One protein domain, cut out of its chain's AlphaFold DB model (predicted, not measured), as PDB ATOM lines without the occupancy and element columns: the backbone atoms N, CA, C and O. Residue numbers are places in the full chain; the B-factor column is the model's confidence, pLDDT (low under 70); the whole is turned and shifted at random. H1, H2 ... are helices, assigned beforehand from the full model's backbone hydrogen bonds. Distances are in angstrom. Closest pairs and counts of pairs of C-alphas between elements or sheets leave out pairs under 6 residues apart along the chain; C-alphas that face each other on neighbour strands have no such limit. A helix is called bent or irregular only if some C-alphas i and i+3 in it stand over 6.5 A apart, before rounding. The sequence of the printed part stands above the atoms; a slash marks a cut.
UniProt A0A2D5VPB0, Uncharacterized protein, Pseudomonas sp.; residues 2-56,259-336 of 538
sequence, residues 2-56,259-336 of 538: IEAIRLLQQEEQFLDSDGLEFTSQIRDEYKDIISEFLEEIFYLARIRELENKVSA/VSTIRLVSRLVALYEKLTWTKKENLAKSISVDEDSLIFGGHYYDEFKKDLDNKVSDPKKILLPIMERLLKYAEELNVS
ATOM      1  N   ILE A   2      28.691  82.153  15.238       68.31
ATOM      2  CA  ILE A   2      29.948  81.828  14.510       68.31
ATOM      3  C   ILE A   2      30.204  80.315  14.498       68.31
ATOM      4  O   ILE A   2      30.620  79.766  13.482       68.31
ATOM      5  N   GLU A   3      29.894  79.637  15.604       69.88
ATOM      6  CA  GLU A   3      30.020  78.183  15.696       69.88
ATOM      7  C   GLU A   3      29.046  77.451  14.762       69.88
ATOM      8  O   GLU A   3      29.467  76.550  14.054       69.88
ATOM      9  N   ALA A   4      27.790  77.898  14.656       68.19
ATOM     10  CA  ALA A   4      26.814  77.355  13.704       68.19
ATOM     11  C   ALA A   4      27.291  77.474  12.242       68.19
ATOM     12  O   ALA A   4      27.206  76.518  11.474       68.19
ATOM     13  N   ILE A   5      27.861  78.626  11.865       75.38
ATOM     14  CA  ILE A   5      28.472  78.837  10.539       75.38
ATOM     15  C   ILE A   5      29.659  77.885  10.334       75.38
ATOM     16  O   ILE A   5      29.796  77.287   9.268       75.38
ATOM     17  N   ARG A   6      30.504  77.714  11.357       75.25
ATOM     18  CA  ARG A   6      31.663  76.814  11.312       75.25
ATOM     19  C   ARG A   6      31.250  75.350  11.155       75.25
ATOM     20  O   ARG A   6      31.878  74.642  10.374       75.25
ATOM     21  N   LEU A   7      30.211  74.912  11.866       75.06
ATOM     22  CA  LEU A   7      29.666  73.557  11.771       75.06
ATOM     23  C   LEU A   7      29.105  73.284  10.371       75.06
ATOM     24  O   LEU A   7      29.461  72.282   9.763       75.06
ATOM     25  N   LEU A   8      28.341  74.217   9.792       75.81
ATOM     26  CA  LEU A   8      27.847  74.066   8.417       75.81
ATOM     27  C   LEU A   8      28.968  74.042   7.376       75.81
ATOM     28  O   LEU A   8      28.895  73.268   6.430       75.81
ATOM     29  N   GLN A   9      30.021  74.845   7.552       78.81
ATOM     30  CA  GLN A   9      31.198  74.790   6.677       78.81
ATOM     31  C   GLN A   9      31.903  73.430   6.736       78.81
ATOM     32  O   GLN A   9      32.424  72.972   5.720       78.81
ATOM     33  N   GLN A  10      31.944  72.795   7.911       79.50
ATOM     34  CA  GLN A  10      32.517  71.458   8.079       79.50
ATOM     35  C   GLN A  10      31.639  70.392   7.417       79.50
ATOM     36  O   GLN A  10      32.162  69.562   6.674       79.50
ATOM     37  N   GLU A  11      30.321  70.469   7.609       74.88
ATOM     38  CA  GLU A  11      29.351  69.567   6.980       74.88
ATOM     39  C   GLU A  11      29.342  69.686   5.448       74.88
ATOM     40  O   GLU A  11      29.380  68.680   4.744       74.88
ATOM     41  N   GLU A  12      29.357  70.903   4.890       76.06
ATOM     42  CA  GLU A  12      29.436  71.097   3.433       76.06
ATOM     43  C   GLU A  12      30.719  70.494   2.846       76.06
ATOM     44  O   GLU A  12      30.667  69.815   1.820       76.06
ATOM     45  N   GLN A  13      31.863  70.682   3.513       77.69
ATOM     46  CA  GLN A  13      33.135  70.104   3.073       77.69
ATOM     47  C   GLN A  13      33.123  68.573   3.108       77.69
ATOM     48  O   GLN A  13      33.678  67.953   2.202       77.69
ATOM     49  N   PHE A  14      32.492  67.978   4.121       74.44
ATOM     50  CA  PHE A  14      32.367  66.529   4.263       74.44
ATOM     51  C   PHE A  14      31.453  65.917   3.186       74.44
ATOM     52  O   PHE A  14      31.780  64.898   2.578       74.44
ATOM     53  N   LEU A  15      30.332  66.575   2.878       68.81
ATOM     54  CA  LEU A  15      29.405  66.121   1.838       68.81
ATOM     55  C   LEU A  15      29.998  66.233   0.429       68.81
ATOM     56  O   LEU A  15      29.790  65.338  -0.394       68.81
ATOM     57  N   ASP A  16      30.746  67.305   0.158       75.06
ATOM     58  CA  ASP A  16      31.406  67.515  -1.133       75.06
ATOM     59  C   ASP A  16      32.620  66.587  -1.334       75.06
ATOM     60  O   ASP A  16      32.928  66.234  -2.476       75.06
ATOM     61  N   SER A  17      33.308  66.170  -0.260       68.69
ATOM     62  CA  SER A  17      34.479  65.286  -0.359       68.69
ATOM     63  C   SER A  17      34.116  63.824  -0.606       68.69
ATOM     64  O   SER A  17      34.825  63.143  -1.350       68.69
ATOM     65  N   ASP A  18      33.014  63.357  -0.017       61.31
ATOM     66  CA  ASP A  18      32.700  61.926   0.036       61.31
ATOM     67  C   ASP A  18      31.565  61.520  -0.922       61.31
ATOM     68  O   ASP A  18      31.238  60.336  -1.030       61.31
ATOM     69  N   GLY A  19      30.963  62.474  -1.646       62.12
ATOM     70  CA  GLY A  19      29.844  62.204  -2.561       62.12
ATOM     71  C   GLY A  19      28.628  61.598  -1.851       62.12
ATOM     72  O   GLY A  19      27.856  60.857  -2.461       62.12
ATOM     73  N   LEU A  20      28.496  61.873  -0.551       62.69
ATOM     74  CA  LEU A  20      27.494  61.279   0.325       62.69
ATOM     75  C   LEU A  20      26.097  61.833   0.029       62.69
ATOM     76  O   LEU A  20      25.900  63.023  -0.225       62.69
ATOM     77  N   GLU A  21      25.101  60.949   0.093       71.31
ATOM     78  CA  GLU A  21      23.701  61.337  -0.033       71.31
ATOM     79  C   GLU A  21      23.229  62.124   1.195       71.31
ATOM     80  O   GLU A  21      23.651  61.893   2.327       71.31
ATOM     81  N   PHE A  22      22.304  63.056   0.977       77.50
ATOM     82  CA  PHE A  22      21.739  63.896   2.029       77.50
ATOM     83  C   PHE A  22      20.735  63.098   2.887       77.50
ATOM     84  O   PHE A  22      19.529  63.057   2.593       77.50
ATOM     85  N   THR A  23      21.263  62.422   3.912       82.06
ATOM     86  CA  THR A  23      20.550  61.481   4.795       82.06
ATOM     87  C   THR A  23      19.597  62.173   5.775       82.06
ATOM     88  O   THR A  23      19.591  63.394   5.912       82.06
ATOM     89  N   SER A  24      18.770  61.391   6.482       81.31
ATOM     90  CA  SER A  24      17.902  61.908   7.551       81.31
ATOM     91  C   SER A  24      18.689  62.512   8.715       81.31
ATOM     92  O   SER A  24      18.274  63.534   9.240       81.31
ATOM     93  N   GLN A  25      19.836  61.929   9.073       83.38
ATOM     94  CA  GLN A  25      20.669  62.429  10.168       83.38
ATOM     95  C   GLN A  25      21.218  63.829   9.860       83.38
ATOM     96  O   GLN A  25      21.080  64.734  10.674       83.38
ATOM     97  N   ILE A  26      21.733  64.035   8.644       82.81
ATOM     98  CA  ILE A  26      22.230  65.347   8.202       82.81
ATOM     99  C   ILE A  26      21.096  66.385   8.203       82.81
ATOM    100  O   ILE A  26      21.303  67.556   8.503       82.81
ATOM    101  N   ARG A  27      19.861  65.976   7.887       85.94
ATOM    102  CA  ARG A  27      18.707  66.888   7.937       85.94
ATOM    103  C   ARG A  27      18.366  67.329   9.346       85.94
ATOM    104  O   ARG A  27      18.023  68.495   9.515       85.94
ATOM    105  N   ASP A  28      18.443  66.418  10.310       85.94
ATOM    106  CA  ASP A  28      18.226  66.740  11.718       85.94
ATOM    107  C   ASP A  28      19.319  67.701  12.218       85.94
ATOM    108  O   ASP A  28      19.005  68.713  12.837       85.94
ATOM    109  N   GLU A  29      20.577  67.496  11.823       85.75
ATOM    110  CA  GLU A  29      21.673  68.421  12.148       85.75
ATOM    111  C   GLU A  29      21.459  69.812  11.529       85.75
ATOM    112  O   GLU A  29      21.557  70.829  12.215       85.75
ATOM    113  N   TYR A  30      21.080  69.892  10.248       87.75
ATOM    114  CA  TYR A  30      20.742  71.170   9.606       87.75
ATOM    115  C   TYR A  30      19.549  71.849  10.281       87.75
ATOM    116  O   TYR A  30      19.519  73.076  10.399       87.75
ATOM    117  N   LYS A  31      18.554  71.071  10.708       90.25
ATOM    118  CA  LYS A  31      17.379  71.580  11.411       90.25
ATOM    119  C   LYS A  31      17.781  72.248  12.715       90.25
ATOM    120  O   LYS A  31      17.349  73.378  12.947       90.25
ATOM    121  N   ASP A  32      18.611  71.591  13.513       87.62
ATOM    122  CA  ASP A  32      19.060  72.117  14.797       87.62
ATOM    123  C   ASP A  32      19.936  73.359  14.588       87.62
ATOM    124  O   ASP A  32      19.626  74.424  15.124       87.62
ATOM    125  N   ILE A  33      20.925  73.293  13.685       87.75
ATOM    126  CA  ILE A  33      21.831  74.418  13.415       87.75
ATOM    127  C   ILE A  33      21.079  75.655  12.898       87.75
ATOM    128  O   ILE A  33      21.336  76.776  13.347       87.75
ATOM    129  N   ILE A  34      20.154  75.486  11.945       90.38
ATOM    130  CA  ILE A  34      19.393  76.617  11.391       90.38
ATOM    131  C   ILE A  34      18.433  77.186  12.442       90.38
ATOM    132  O   ILE A  34      18.281  78.407  12.507       90.38
ATOM    133  N   SER A  35      17.802  76.333  13.257       88.69
ATOM    134  CA  SER A  35      16.871  76.772  14.305       88.69
ATOM    135  C   SER A  35      17.588  77.583  15.381       88.69
ATOM    136  O   SER A  35      17.163  78.701  15.664       88.69
ATOM    137  N   GLU A  36      18.706  77.073  15.909       86.75
ATOM    138  CA  GLU A  36      19.530  77.774  16.904       86.75
ATOM    139  C   GLU A  36      20.055  79.105  16.357       86.75
ATOM    140  O   GLU A  36      19.957  80.147  17.007       86.75
ATOM    141  N   PHE A  37      20.563  79.101  15.119       89.81
ATOM    142  CA  PHE A  37      21.048  80.320  14.481       89.81
ATOM    143  C   PHE A  37      19.937  81.359  14.304       89.81
ATOM    144  O   PHE A  37      20.150  82.545  14.566       89.81
ATOM    145  N   LEU A  38      18.752  80.942  13.846       89.44
ATOM    146  CA  LEU A  38      17.619  81.848  13.685       89.44
ATOM    147  C   LEU A  38      17.156  82.405  15.025       89.44
ATOM    148  O   LEU A  38      16.913  83.605  15.100       89.44
ATOM    149  N   GLU A  39      17.077  81.584  16.069       84.75
ATOM    150  CA  GLU A  39      16.725  82.040  17.410       84.75
ATOM    151  C   GLU A  39      17.684  83.143  17.889       84.75
ATOM    152  O   GLU A  39      17.242  84.240  18.243       84.75
ATOM    153  N   GLU A  40      18.998  82.919  17.792       82.88
ATOM    154  CA  GLU A  40      20.008  83.921  18.159       82.88
ATOM    155  C   GLU A  40      19.883  85.211  17.332       82.88
ATOM    156  O   GLU A  40      19.950  86.311  17.887       82.88
ATOM    157  N   ILE A  41      19.657  85.107  16.017       87.06
ATOM    158  CA  ILE A  41      19.448  86.272  15.145       87.06
ATOM    159  C   ILE A  41      18.168  87.026  15.513       87.06
ATOM    160  O   ILE A  41      18.167  88.260  15.505       87.06
ATOM    161  N   PHE A  42      17.088  86.313  15.839       82.50
ATOM    162  CA  PHE A  42      15.813  86.914  16.219       82.50
ATOM    163  C   PHE A  42      15.969  87.837  17.423       82.50
ATOM    164  O   PHE A  42      15.446  88.959  17.405       82.50
ATOM    165  N   TYR A  43      16.754  87.406  18.413       78.31
ATOM    166  CA  TYR A  43      17.103  88.222  19.569       78.31
ATOM    167  C   TYR A  43      18.105  89.329  19.221       78.31
ATOM    168  O   TYR A  43      17.841  90.495  19.515       78.31
ATOM    169  N   LEU A  44      19.222  89.004  18.557       76.06
ATOM    170  CA  LEU A  44      20.305  89.958  18.288       76.06
ATOM    171  C   LEU A  44      19.853  91.143  17.425       76.06
ATOM    172  O   LEU A  44      20.196  92.287  17.708       76.06
ATOM    173  N   ALA A  45      19.085  90.870  16.369       78.88
ATOM    174  CA  ALA A  45      18.616  91.882  15.426       78.88
ATOM    175  C   ALA A  45      17.244  92.467  15.797       78.88
ATOM    176  O   ALA A  45      16.707  93.266  15.028       78.88
ATOM    177  N   ARG A  46      16.658  92.071  16.942       81.56
ATOM    178  CA  ARG A  46      15.306  92.475  17.380       81.56
ATOM    179  C   ARG A  46      14.277  92.288  16.259       81.56
ATOM    180  O   ARG A  46      13.478  93.181  15.970       81.56
ATOM    181  N   ILE A  47      14.308  91.125  15.602       83.94
ATOM    182  CA  ILE A  47      13.586  90.876  14.343       83.94
ATOM    183  C   ILE A  47      12.087  91.173  14.464       83.94
ATOM    184  O   ILE A  47      11.518  91.765  13.552       83.94
ATOM    185  N   ARG A  48      11.465  90.865  15.608       82.12
ATOM    186  CA  ARG A  48      10.048  91.175  15.866       82.12
ATOM    187  C   ARG A  48       9.737  92.671  15.773       82.12
ATOM    188  O   ARG A  48       8.707  93.070  15.239       82.12
ATOM    189  N   GLU A  49      10.622  93.519  16.282       78.31
ATOM    190  CA  GLU A  49      10.440  94.968  16.208       78.31
ATOM    191  C   GLU A  49      10.652  95.489  14.792       78.31
ATOM    192  O   GLU A  49       9.885  96.333  14.328       78.31
ATOM    193  N   LEU A  50      11.657  94.957  14.089       80.75
ATOM    194  CA  LEU A  50      11.889  95.279  12.684       80.75
ATOM    195  C   LEU A  50      10.704  94.871  11.819       80.75
ATOM    196  O   LEU A  50      10.275  95.642  10.967       80.75
ATOM    197  N   GLU A  51      10.140  93.692  12.060       82.62
ATOM    198  CA  GLU A  51       8.963  93.203  11.361       82.62
ATOM    199  C   GLU A  51       7.750  94.093  11.623       82.62
ATOM    200  O   GLU A  51       7.085  94.495  10.669       82.62
ATOM    201  N   ASN A  52       7.498  94.477  12.876       78.12
ATOM    202  CA  ASN A  52       6.429  95.416  13.217       78.12
ATOM    203  C   ASN A  52       6.632  96.768  12.528       78.12
ATOM    204  O   ASN A  52       5.689  97.332  11.975       78.12
ATOM    205  N   LYS A  53       7.867  97.274  12.513       73.12
ATOM    206  CA  LYS A  53       8.233  98.545  11.880       73.12
ATOM    207  C   LYS A  53       8.058  98.498  10.359       73.12
ATOM    208  O   LYS A  53       7.477  99.415   9.779       73.12
ATOM    209  N   VAL A  54       8.520  97.425   9.713       75.00
ATOM    210  CA  VAL A  54       8.359  97.193   8.269       75.00
ATOM    211  C   VAL A  54       6.883  97.024   7.931       75.00
ATOM    212  O   VAL A  54       6.399  97.689   7.021       75.00
ATOM    213  N   SER A  55       6.146  96.211   8.682       75.88
ATOM    214  CA  SER A  55       4.710  95.998   8.478       75.88
ATOM    215  C   SER A  55       3.922  97.295   8.655       75.88
ATOM    216  O   SER A  55       3.128  97.644   7.790       75.88
ATOM    217  N   ALA A  56       4.207  98.085   9.693       70.50
ATOM    218  CA  ALA A  56       3.587  99.395   9.897       70.50
ATOM    219  C   ALA A  56       3.901 100.387   8.763       70.50
ATOM    220  O   ALA A  56       3.032 101.160   8.373       70.50
ATOM    221  N   VAL A 259      14.760  96.234   5.884       81.50
ATOM    222  CA  VAL A 259      14.015  95.458   4.867       81.50
ATOM    223  C   VAL A 259      14.817  94.248   4.390       81.50
ATOM    224  O   VAL A 259      14.272  93.154   4.234       81.50
ATOM    225  N   SER A 260      16.117  94.431   4.138       85.81
ATOM    226  CA  SER A 260      16.983  93.352   3.655       85.81
ATOM    227  C   SER A 260      17.168  92.255   4.699       85.81
ATOM    228  O   SER A 260      17.243  91.087   4.332       85.81
ATOM    229  N   THR A 261      17.198  92.618   5.980       88.19
ATOM    230  CA  THR A 261      17.292  91.673   7.098       88.19
ATOM    231  C   THR A 261      16.039  90.813   7.175       88.19
ATOM    232  O   THR A 261      16.155  89.594   7.104       88.19
ATOM    233  N   ILE A 262      14.847  91.428   7.185       90.00
ATOM    234  CA  ILE A 262      13.567  90.697   7.146       90.00
ATOM    235  C   ILE A 262      13.512  89.755   5.940       90.00
ATOM    236  O   ILE A 262      13.190  88.579   6.083       90.00
ATOM    237  N   ARG A 263      13.911  90.237   4.757       89.81
ATOM    238  CA  ARG A 263      13.963  89.410   3.545       89.81
ATOM    239  C   ARG A 263      14.905  88.213   3.699       89.81
ATOM    240  O   ARG A 263      14.558  87.125   3.258       89.81
ATOM    241  N   LEU A 264      16.102  88.395   4.260       93.25
ATOM    242  CA  LEU A 264      17.050  87.293   4.459       93.25
ATOM    243  C   LEU A 264      16.530  86.272   5.473       93.25
ATOM    244  O   LEU A 264      16.689  85.078   5.233       93.25
ATOM    245  N   VAL A 265      15.856  86.722   6.536       93.62
ATOM    246  CA  VAL A 265      15.204  85.826   7.503       93.62
ATOM    247  C   VAL A 265      14.119  84.996   6.809       93.62
ATOM    248  O   VAL A 265      14.163  83.772   6.893       93.62
ATOM    249  N   SER A 266      13.221  85.617   6.032       93.12
ATOM    250  CA  SER A 266      12.199  84.896   5.247       93.12
ATOM    251  C   SER A 266      12.797  83.835   4.321       93.12
ATOM    252  O   SER A 266      12.272  82.731   4.194       93.12
ATOM    253  N   ARG A 267      13.921  84.158   3.668       94.12
ATOM    254  CA  ARG A 267      14.628  83.219   2.785       94.12
ATOM    255  C   ARG A 267      15.231  82.051   3.555       94.12
ATOM    256  O   ARG A 267      15.176  80.922   3.077       94.12
ATOM    257  N   LEU A 268      15.790  82.319   4.732       94.31
ATOM    258  CA  LEU A 268      16.345  81.285   5.594       94.31
ATOM    259  C   LEU A 268      15.248  80.348   6.122       94.31
ATOM    260  O   LEU A 268      15.451  79.140   6.137       94.31
ATOM    261  N   VAL A 269      14.057  80.871   6.433       94.69
ATOM    262  CA  VAL A 269      12.872  80.061   6.783       94.69
ATOM    263  C   VAL A 269      12.441  79.151   5.623       94.69
ATOM    264  O   VAL A 269      12.163  77.972   5.831       94.69
ATOM    265  N   ALA A 270      12.423  79.656   4.387       94.06
ATOM    266  CA  ALA A 270      12.124  78.829   3.213       94.06
ATOM    267  C   ALA A 270      13.187  77.736   2.974       94.06
ATOM    268  O   ALA A 270      12.847  76.605   2.625       94.06
ATOM    269  N   LEU A 271      14.470  78.050   3.196       93.44
ATOM    270  CA  LEU A 271      15.557  77.068   3.132       93.44
ATOM    271  C   LEU A 271      15.443  76.003   4.214       93.44
ATOM    272  O   LEU A 271      15.619  74.826   3.907       93.44
ATOM    273  N   TYR A 272      15.123  76.403   5.444       93.75
ATOM    274  CA  TYR A 272      14.863  75.487   6.547       93.75
ATOM    275  C   TYR A 272      13.814  74.448   6.151       93.75
ATOM    276  O   TYR A 272      14.081  73.252   6.222       93.75
ATOM    277  N   GLU A 273      12.658  74.882   5.645       93.44
ATOM    278  CA  GLU A 273      11.587  73.963   5.251       93.44
ATOM    279  C   GLU A 273      12.019  73.021   4.115       93.44
ATOM    280  O   GLU A 273      11.749  71.818   4.158       93.44
ATOM    281  N   LYS A 274      12.748  73.544   3.121       91.50
ATOM    282  CA  LYS A 274      13.227  72.761   1.974       91.50
ATOM    283  C   LYS A 274      14.278  71.720   2.357       91.50
ATOM    284  O   LYS A 274      14.220  70.598   1.855       91.50
ATOM    285  N   LEU A 275      15.246  72.094   3.191       89.75
ATOM    286  CA  LEU A 275      16.378  71.243   3.565       89.75
ATOM    287  C   LEU A 275      15.975  70.211   4.620       89.75
ATOM    288  O   LEU A 275      16.354  69.052   4.519       89.75
ATOM    289  N   THR A 276      15.169  70.604   5.602       88.81
ATOM    290  CA  THR A 276      14.852  69.750   6.760       88.81
ATOM    291  C   THR A 276      13.569  68.940   6.579       88.81
ATOM    292  O   THR A 276      13.267  68.076   7.397       88.81
ATOM    293  N   TRP A 277      12.768  69.256   5.554       88.19
ATOM    294  CA  TRP A 277      11.399  68.747   5.362       88.19
ATOM    295  C   TRP A 277      10.476  69.009   6.558       88.19
ATOM    296  O   TRP A 277       9.428  68.377   6.708       88.19
ATOM    297  N   THR A 278      10.853  69.962   7.409       89.25
ATOM    298  CA  THR A 278      10.062  70.377   8.554       89.25
ATOM    299  C   THR A 278       9.234  71.593   8.181       89.25
ATOM    300  O   THR A 278       9.733  72.580   7.656       89.25
ATOM    301  N   LYS A 279       7.949  71.525   8.511       90.00
ATOM    302  CA  LYS A 279       6.998  72.626   8.384       90.00
ATOM    303  C   LYS A 279       7.493  73.895   9.089       90.00
ATOM    304  O   LYS A 279       7.905  73.836  10.250       90.00
ATOM    305  N   LYS A 280       7.425  75.041   8.403       90.81
ATOM    306  CA  LYS A 280       7.849  76.350   8.935       90.81
ATOM    307  C   LYS A 280       7.086  76.756  10.198       90.81
ATOM    308  O   LYS A 280       7.628  77.466  11.034       90.81
ATOM    309  N   GLU A 281       5.860  76.263  10.360       90.38
ATOM    310  CA  GLU A 281       4.989  76.511  11.510       90.38
ATOM    311  C   GLU A 281       5.630  76.024  12.818       90.38
ATOM    312  O   GLU A 281       5.466  76.634  13.872       90.38
ATOM    313  N   ASN A 282       6.420  74.945  12.755       85.94
ATOM    314  CA  ASN A 282       7.150  74.442  13.918       85.94
ATOM    315  C   ASN A 282       8.259  75.411  14.348       85.94
ATOM    316  O   ASN A 282       8.465  75.615  15.541       85.94
ATOM    317  N   LEU A 283       8.938  76.019  13.373       86.62
ATOM    318  CA  LEU A 283       9.978  77.013  13.612       86.62
ATOM    319  C   LEU A 283       9.379  78.343  14.093       86.62
ATOM    320  O   LEU A 283       9.907  78.945  15.016       86.62
ATOM    321  N   ALA A 284       8.246  78.775  13.531       86.69
ATOM    322  CA  ALA A 284       7.523  79.963  13.994       86.69
ATOM    323  C   ALA A 284       7.144  79.845  15.481       86.69
ATOM    324  O   ALA A 284       7.378  80.764  16.269       86.69
ATOM    325  N   LYS A 285       6.646  78.668  15.888       83.12
ATOM    326  CA  LYS A 285       6.318  78.358  17.287       83.12
ATOM    327  C   LYS A 285       7.534  78.384  18.205       83.12
ATOM    328  O   LYS A 285       7.422  78.929  19.300       83.12
ATOM    329  N   SER A 286       8.672  77.827  17.786       79.12
ATOM    330  CA  SER A 286       9.866  77.775  18.643       79.12
ATOM    331  C   SER A 286      10.420  79.164  18.953       79.12
ATOM    332  O   SER A 286      10.874  79.397  20.066       79.12
ATOM    333  N   ILE A 287      10.296  80.113  18.022       79.31
ATOM    334  CA  ILE A 287      10.731  81.505  18.223       79.31
ATOM    335  C   ILE A 287       9.597  82.460  18.640       79.31
ATOM    336  O   ILE A 287       9.806  83.669  18.721       79.31
ATOM    337  N   SER A 288       8.399  81.935  18.927       75.81
ATOM    338  CA  SER A 288       7.215  82.702  19.356       75.81
ATOM    339  C   SER A 288       6.788  83.820  18.387       75.81
ATOM    340  O   SER A 288       6.520  84.953  18.802       75.81
ATOM    341  N   VAL A 289       6.716  83.502  17.091       80.38
ATOM    342  CA  VAL A 289       6.277  84.408  16.015       80.38
ATOM    343  C   VAL A 289       5.035  83.838  15.328       80.38
ATOM    344  O   VAL A 289       4.890  82.622  15.211       80.38
ATOM    345  N   ASP A 290       4.136  84.712  14.872       80.31
ATOM    346  CA  ASP A 290       2.912  84.305  14.178       80.31
ATOM    347  C   ASP A 290       3.222  83.633  12.826       80.31
ATOM    348  O   ASP A 290       4.074  84.088  12.057       80.31
ATOM    349  N   GLU A 291       2.497  82.557  12.509       82.12
ATOM    350  CA  GLU A 291       2.675  81.788  11.264       82.12
ATOM    351  C   GLU A 291       2.349  82.634  10.011       82.12
ATOM    352  O   GLU A 291       2.994  82.481   8.973       82.12
ATOM    353  N   ASP A 292       1.418  83.587  10.141       78.62
ATOM    354  CA  ASP A 292       0.986  84.526   9.091       78.62
ATOM    355  C   ASP A 292       1.819  85.822   9.031       78.62
ATOM    356  O   ASP A 292       1.469  86.784   8.340       78.62
ATOM    357  N   SER A 293       2.921  85.878   9.777       82.56
ATOM    358  CA  SER A 293       3.811  87.038   9.812       82.56
ATOM    359  C   SER A 293       4.469  87.313   8.448       82.56
ATOM    360  O   SER A 293       4.548  86.446   7.569       82.56
ATOM    361  N   LEU A 294       4.989  88.532   8.261       81.75
ATOM    362  CA  LEU A 294       5.682  88.931   7.031       81.75
ATOM    363  C   LEU A 294       6.874  88.004   6.737       81.75
ATOM    364  O   LEU A 294       7.213  87.789   5.569       81.75
ATOM    365  N   ILE A 295       7.499  87.461   7.785       87.88
ATOM    366  CA  ILE A 295       8.638  86.553   7.683       87.88
ATOM    367  C   ILE A 295       8.229  85.155   7.210       87.88
ATOM    368  O   ILE A 295       8.901  84.618   6.326       87.88
ATOM    369  N   PHE A 296       7.165  84.580   7.782       86.00
ATOM    370  CA  PHE A 296       6.790  83.171   7.600       86.00
ATOM    371  C   PHE A 296       5.723  82.944   6.521       86.00
ATOM    372  O   PHE A 296       5.723  81.894   5.877       86.00
ATOM    373  N   GLY A 297       4.839  83.911   6.286       79.75
ATOM    374  CA  GLY A 297       3.735  83.815   5.323       79.75
ATOM    375  C   GLY A 297       3.671  84.961   4.311       79.75
ATOM    376  O   GLY A 297       2.747  85.009   3.507       79.75
ATOM    377  N   GLY A 298       4.620  85.901   4.350       82.38
ATOM    378  CA  GLY A 298       4.632  87.059   3.460       82.38
ATOM    379  C   GLY A 298       5.313  86.822   2.106       82.38
ATOM    380  O   GLY A 298       6.053  85.859   1.898       82.38
ATOM    381  N   HIS A 299       5.156  87.795   1.201       82.06
ATOM    382  CA  HIS A 299       5.711  87.750  -0.165       82.06
ATOM    383  C   HIS A 299       7.218  87.420  -0.256       82.06
ATOM    384  O   HIS A 299       7.629  86.751  -1.200       82.06
ATOM    385  N   TYR A 300       8.057  87.841   0.708       86.81
ATOM    386  CA  TYR A 300       9.498  87.532   0.685       86.81
ATOM    387  C   TYR A 300       9.787  86.037   0.835       86.81
ATOM    388  O   TYR A 300      10.778  85.554   0.284       86.81
ATOM    389  N   TYR A 301       8.950  85.328   1.592       91.50
ATOM    390  CA  TYR A 301       9.028  83.885   1.748       91.50
ATOM    391  C   TYR A 301       8.440  83.191   0.513       91.50
ATOM    392  O   TYR A 301       9.123  82.361  -0.084       91.50
ATOM    393  N   ASP A 302       7.237  83.576   0.071       88.50
ATOM    394  CA  ASP A 302       6.533  82.899  -1.031       88.50
ATOM    395  C   ASP A 302       7.286  82.998  -2.367       88.50
ATOM    396  O   ASP A 302       7.456  81.999  -3.071       88.50
ATOM    397  N   GLU A 303       7.778  84.194  -2.708       87.06
ATOM    398  CA  GLU A 303       8.544  84.432  -3.936       87.06
ATOM    399  C   GLU A 303       9.820  83.585  -3.951       87.06
ATOM    400  O   GLU A 303      10.128  82.909  -4.935       87.06
ATOM    401  N   PHE A 304      10.543  83.569  -2.830       92.12
ATOM    402  CA  PHE A 304      11.785  82.823  -2.740       92.12
ATOM    403  C   PHE A 304      11.560  81.315  -2.657       92.12
ATOM    404  O   PHE A 304      12.323  80.578  -3.270       92.12
ATOM    405  N   LYS A 305      10.514  80.836  -1.974       92.19
ATOM    406  CA  LYS A 305      10.141  79.414  -1.973       92.19
ATOM    407  C   LYS A 305       9.832  78.938  -3.389       92.19
ATOM    408  O   LYS A 305      10.344  77.907  -3.816       92.19
ATOM    409  N   LYS A 306       9.090  79.736  -4.160       91.12
ATOM    410  CA  LYS A 306       8.819  79.446  -5.571       91.12
ATOM    411  C   LYS A 306      10.103  79.386  -6.401       91.12
ATOM    412  O   LYS A 306      10.246  78.492  -7.232       91.12
ATOM    413  N   ASP A 307      11.040  80.305  -6.194       89.75
ATOM    414  CA  ASP A 307      12.342  80.262  -6.868       89.75
ATOM    415  C   ASP A 307      13.189  79.062  -6.423       89.75
ATOM    416  O   ASP A 307      13.837  78.423  -7.253       89.75
ATOM    417  N   LEU A 308      13.151  78.717  -5.138       90.69
ATOM    418  CA  LEU A 308      13.858  77.581  -4.561       90.69
ATOM    419  C   LEU A 308      13.365  76.254  -5.147       90.69
ATOM    420  O   LEU A 308      14.172  75.379  -5.444       90.69
ATOM    421  N   ASP A 309      12.057  76.125  -5.362       87.75
ATOM    422  CA  ASP A 309      11.449  74.926  -5.937       87.75
ATOM    423  C   ASP A 309      11.675  74.797  -7.451       87.75
ATOM    424  O   ASP A 309      11.755  73.679  -7.954       87.75
ATOM    425  N   ASN A 310      11.799  75.917  -8.176       86.69
ATOM    426  CA  ASN A 310      11.828  75.911  -9.645       86.69
ATOM    427  C   ASN A 310      13.205  76.178 -10.271       86.69
ATOM    428  O   ASN A 310      13.441  75.774 -11.408       86.69
ATOM    429  N   LYS A 311      14.087  76.923  -9.597       84.75
ATOM    430  CA  LYS A 311      15.319  77.474 -10.198       84.75
ATOM    431  C   LYS A 311      16.595  77.063  -9.476       84.75
ATOM    432  O   LYS A 311      17.664  77.091 -10.083       84.75
ATOM    433  N   VAL A 312      16.520  76.723  -8.193       81.19
ATOM    434  CA  VAL A 312      17.704  76.404  -7.392       81.19
ATOM    435  C   VAL A 312      17.950  74.901  -7.420       81.19
ATOM    436  O   VAL A 312      17.204  74.126  -6.832       81.19
ATOM    437  N   SER A 313      19.030  74.491  -8.082       78.62
ATOM    438  CA  SER A 313      19.413  73.079  -8.170       78.62
ATOM    439  C   SER A 313      19.979  72.522  -6.861       78.62
ATOM    440  O   SER A 313      19.849  71.333  -6.600       78.62
ATOM    441  N   ASP A 314      20.633  73.366  -6.055       85.00
ATOM    442  CA  ASP A 314      21.271  72.963  -4.800       85.00
ATOM    443  C   ASP A 314      21.051  74.019  -3.701       85.00
ATOM    444  O   ASP A 314      21.787  75.009  -3.626       85.00
ATOM    445  N   PRO A 315      20.019  73.836  -2.859       84.94
ATOM    446  CA  PRO A 315      19.704  74.733  -1.750       84.94
ATOM    447  C   PRO A 315      20.822  74.891  -0.708       84.94
ATOM    448  O   PRO A 315      20.857  75.912  -0.024       84.94
ATOM    449  N   LYS A 316      21.742  73.924  -0.583       84.81
ATOM    450  CA  LYS A 316      22.816  73.963   0.427       84.81
ATOM    451  C   LYS A 316      23.797  75.100   0.143       84.81
ATOM    452  O   LYS A 316      23.996  75.966   0.985       84.81
ATOM    453  N   LYS A 317      24.223  75.229  -1.120       84.56
ATOM    454  CA  LYS A 317      25.176  76.258  -1.588       84.56
ATOM    455  C   LYS A 317      24.756  77.704  -1.333       84.56
ATOM    456  O   LYS A 317      25.579  78.613  -1.432       84.56
ATOM    457  N   ILE A 318      23.473  77.945  -1.075       89.12
ATOM    458  CA  ILE A 318      22.948  79.282  -0.789       89.12
ATOM    459  C   ILE A 318      22.638  79.506   0.695       89.12
ATOM    460  O   ILE A 318      22.432  80.659   1.078       89.12
ATOM    461  N   LEU A 319      22.662  78.460   1.526       89.25
ATOM    462  CA  LEU A 319      22.431  78.542   2.968       89.25
ATOM    463  C   LEU A 319      23.517  79.368   3.656       89.25
ATOM    464  O   LEU A 319      23.219  80.405   4.257       89.25
ATOM    465  N   LEU A 320      24.776  78.952   3.509       85.56
ATOM    466  CA  LEU A 320      25.907  79.588   4.176       85.56
ATOM    467  C   LEU A 320      26.050  81.080   3.794       85.56
ATOM    468  O   LEU A 320      26.092  81.915   4.703       85.56
ATOM    469  N   PRO A 321      25.980  81.483   2.503       89.12
ATOM    470  CA  PRO A 321      25.999  82.901   2.137       89.12
ATOM    471  C   PRO A 321      24.840  83.727   2.713       89.12
ATOM    472  O   PRO A 321      24.994  84.936   2.902       89.12
ATOM    473  N   ILE A 322      23.664  83.129   2.938       91.31
ATOM    474  CA  ILE A 322      22.529  83.821   3.569       91.31
ATOM    475  C   ILE A 322      22.797  84.015   5.062       91.31
ATOM    476  O   ILE A 322      22.618  85.131   5.550       91.31
ATOM    477  N   MET A 323      23.268  82.980   5.761       91.88
ATOM    478  CA  MET A 323      23.585  83.051   7.191       91.88
ATOM    479  C   MET A 323      24.713  84.048   7.481       91.88
ATOM    480  O   MET A 323      24.560  84.899   8.352       91.88
ATOM    481  N   GLU A 324      25.799  84.037   6.705       86.06
ATOM    482  CA  GLU A 324      26.903  84.999   6.861       86.06
ATOM    483  C   GLU A 324      26.441  86.452   6.669       86.06
ATOM    484  O   GLU A 324      26.802  87.342   7.443       86.06
ATOM    485  N   ARG A 325      25.603  86.710   5.654       87.94
ATOM    486  CA  ARG A 325      25.025  88.047   5.437       87.94
ATOM    487  C   ARG A 325      24.089  88.443   6.564       87.94
ATOM    488  O   ARG A 325      24.099  89.604   6.959       87.94
ATOM    489  N   LEU A 326      23.278  87.507   7.050       90.69
ATOM    490  CA  LEU A 326      22.326  87.776   8.114       90.69
ATOM    491  C   LEU A 326      23.043  88.081   9.431       90.69
ATOM    492  O   LEU A 326      22.672  89.048  10.082       90.69
ATOM    493  N   LEU A 327      24.116  87.353   9.760       86.75
ATOM    494  CA  LEU A 327      24.984  87.667  10.898       86.75
ATOM    495  C   LEU A 327      25.572  89.073  10.765       86.75
ATOM    496  O   LEU A 327      25.434  89.883  11.674       86.75
ATOM    497  N   LYS A 328      26.146  89.401   9.602       82.56
ATOM    498  CA  LYS A 328      26.687  90.739   9.340       82.56
ATOM    499  C   LYS A 328      25.625  91.833   9.498       82.56
ATOM    500  O   LYS A 328      25.903  92.876  10.080       82.56
ATOM    501  N   TYR A 329      24.416  91.623   8.979       85.69
ATOM    502  CA  TYR A 329      23.333  92.602   9.093       85.69
ATOM    503  C   TYR A 329      22.811  92.713  10.519       85.69
ATOM    504  O   TYR A 329      22.538  93.820  10.968       85.69
ATOM    505  N   ALA A 330      22.703  91.598  11.239       82.62
ATOM    506  CA  ALA A 330      22.324  91.584  12.643       82.62
ATOM    507  C   ALA A 330      23.359  92.326  13.495       82.62
ATOM    508  O   ALA A 330      22.981  93.142  14.330       82.62
ATOM    509  N   GLU A 331      24.653  92.128  13.232       77.56
ATOM    510  CA  GLU A 331      25.724  92.914  13.838       77.56
ATOM    511  C   GLU A 331      25.580  94.398  13.495       77.56
ATOM    512  O   GLU A 331      25.551  95.204  14.414       77.56
ATOM    513  N   GLU A 332      25.421  94.768  12.217       73.31
ATOM    514  CA  GLU A 332      25.243  96.159  11.763       73.31
ATOM    515  C   GLU A 332      24.011  96.847  12.375       73.31
ATOM    516  O   GLU A 332      24.090  98.013  12.764       73.31
ATOM    517  N   LEU A 333      22.890  96.133  12.502       70.81
ATOM    518  CA  LEU A 333      21.670  96.604  13.164       70.81
ATOM    519  C   LEU A 333      21.868  96.739  14.676       70.81
ATOM    520  O   LEU A 333      21.369  97.687  15.282       70.81
ATOM    521  N   ASN A 334      22.642  95.833  15.276       66.00
ATOM    522  CA  ASN A 334      23.011  95.882  16.685       66.00
ATOM    523  C   ASN A 334      24.157  96.875  16.969       66.00
ATOM    524  O   ASN A 334      24.327  97.303  18.110       66.00
ATOM    525  N   VAL A 335      24.841  97.409  15.938       57.66
ATOM    526  CA  VAL A 335      25.606  98.677  16.026       57.66
ATOM    527  C   VAL A 335      24.659  99.879  16.209       57.66
ATOM    528  O   VAL A 335      25.043 101.032  16.014       57.66
ATOM    529  N   SER A 336      23.419  99.641  16.650       47.88
ATOM    530  CA  SER A 336      22.600 100.618  17.344       47.88
ATOM    531  C   SER A 336      23.450 101.333  18.391       47.88
ATOM    532  O   SER A 336      23.831 100.814  19.442       47.88
TER     533      SER A 336
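Overview. This is residues 2 to 56 and 259 to 336 of the 538 residues of an uncharacterized protein of Pseudomonas sp. (UniProt A0A2D5VPB0). Four helices make an up-and-down bundle: H2, H4 and H7 form a triangle, and H1 packs on H2 and H7, shifted toward one end, where residues 16 to 21 stick out. H6 crosses H4, short H5 also packs on H4, and H3 packs on residues 259 to 262 of H4. The 133 printed residues, with seven named helices, H1 to H7, and no named strand, are all helix in class. The whole is compact, radius of gyration of the C-alphas 14.4 A, but elongated, spanning 48 by 31 by 25 A.

Along the chain. H1, residues 2 to 18, 24.8 A long, begins at C-alpha 2 (29.948, 81.828, 14.510). H2 is residues 24 to 44, 30.1 A; H3 is 47 to 56. H4 is 259 to 276, 25.8 A; H5 is 280 to 286; H6 is 299 to 310. H7, residues 316 to 334, 27.3 A, ends at C-alpha 334 (23.011, 95.882, 16.685); it is only just irregular, C-alphas 317 and 320 being 6.7 A apart.

Arrangement. H1 and H2, a helical hairpin, touch, closest C-alphas Ala 4 and Ile 33 at 5.8 A. The hub H4 touches H2 at a shallow tilt of 20 degrees, opposite ways, closest C-alphas Arg 27 and Thr 276 at 4.9 A. H4 touches H6 at a steep tilt of 41 degrees, closest C-alphas Ser 266 and Tyr 301 at 4.8 A. H1 and H4 are apart. Every O i to N i+4 pair is within hydrogen-bond range in H1 to H5; H6 has 7 of 8, H7 13 of 15.

Size, cuts and confidence. Residues 57 to 258 are not printed; C-alphas 56 and 259 are 12.2 A apart. The link H5 to H6 is long. Residues 2 to 4, 15, 17 to 20 and 334 to 336 have pLDDT under 70.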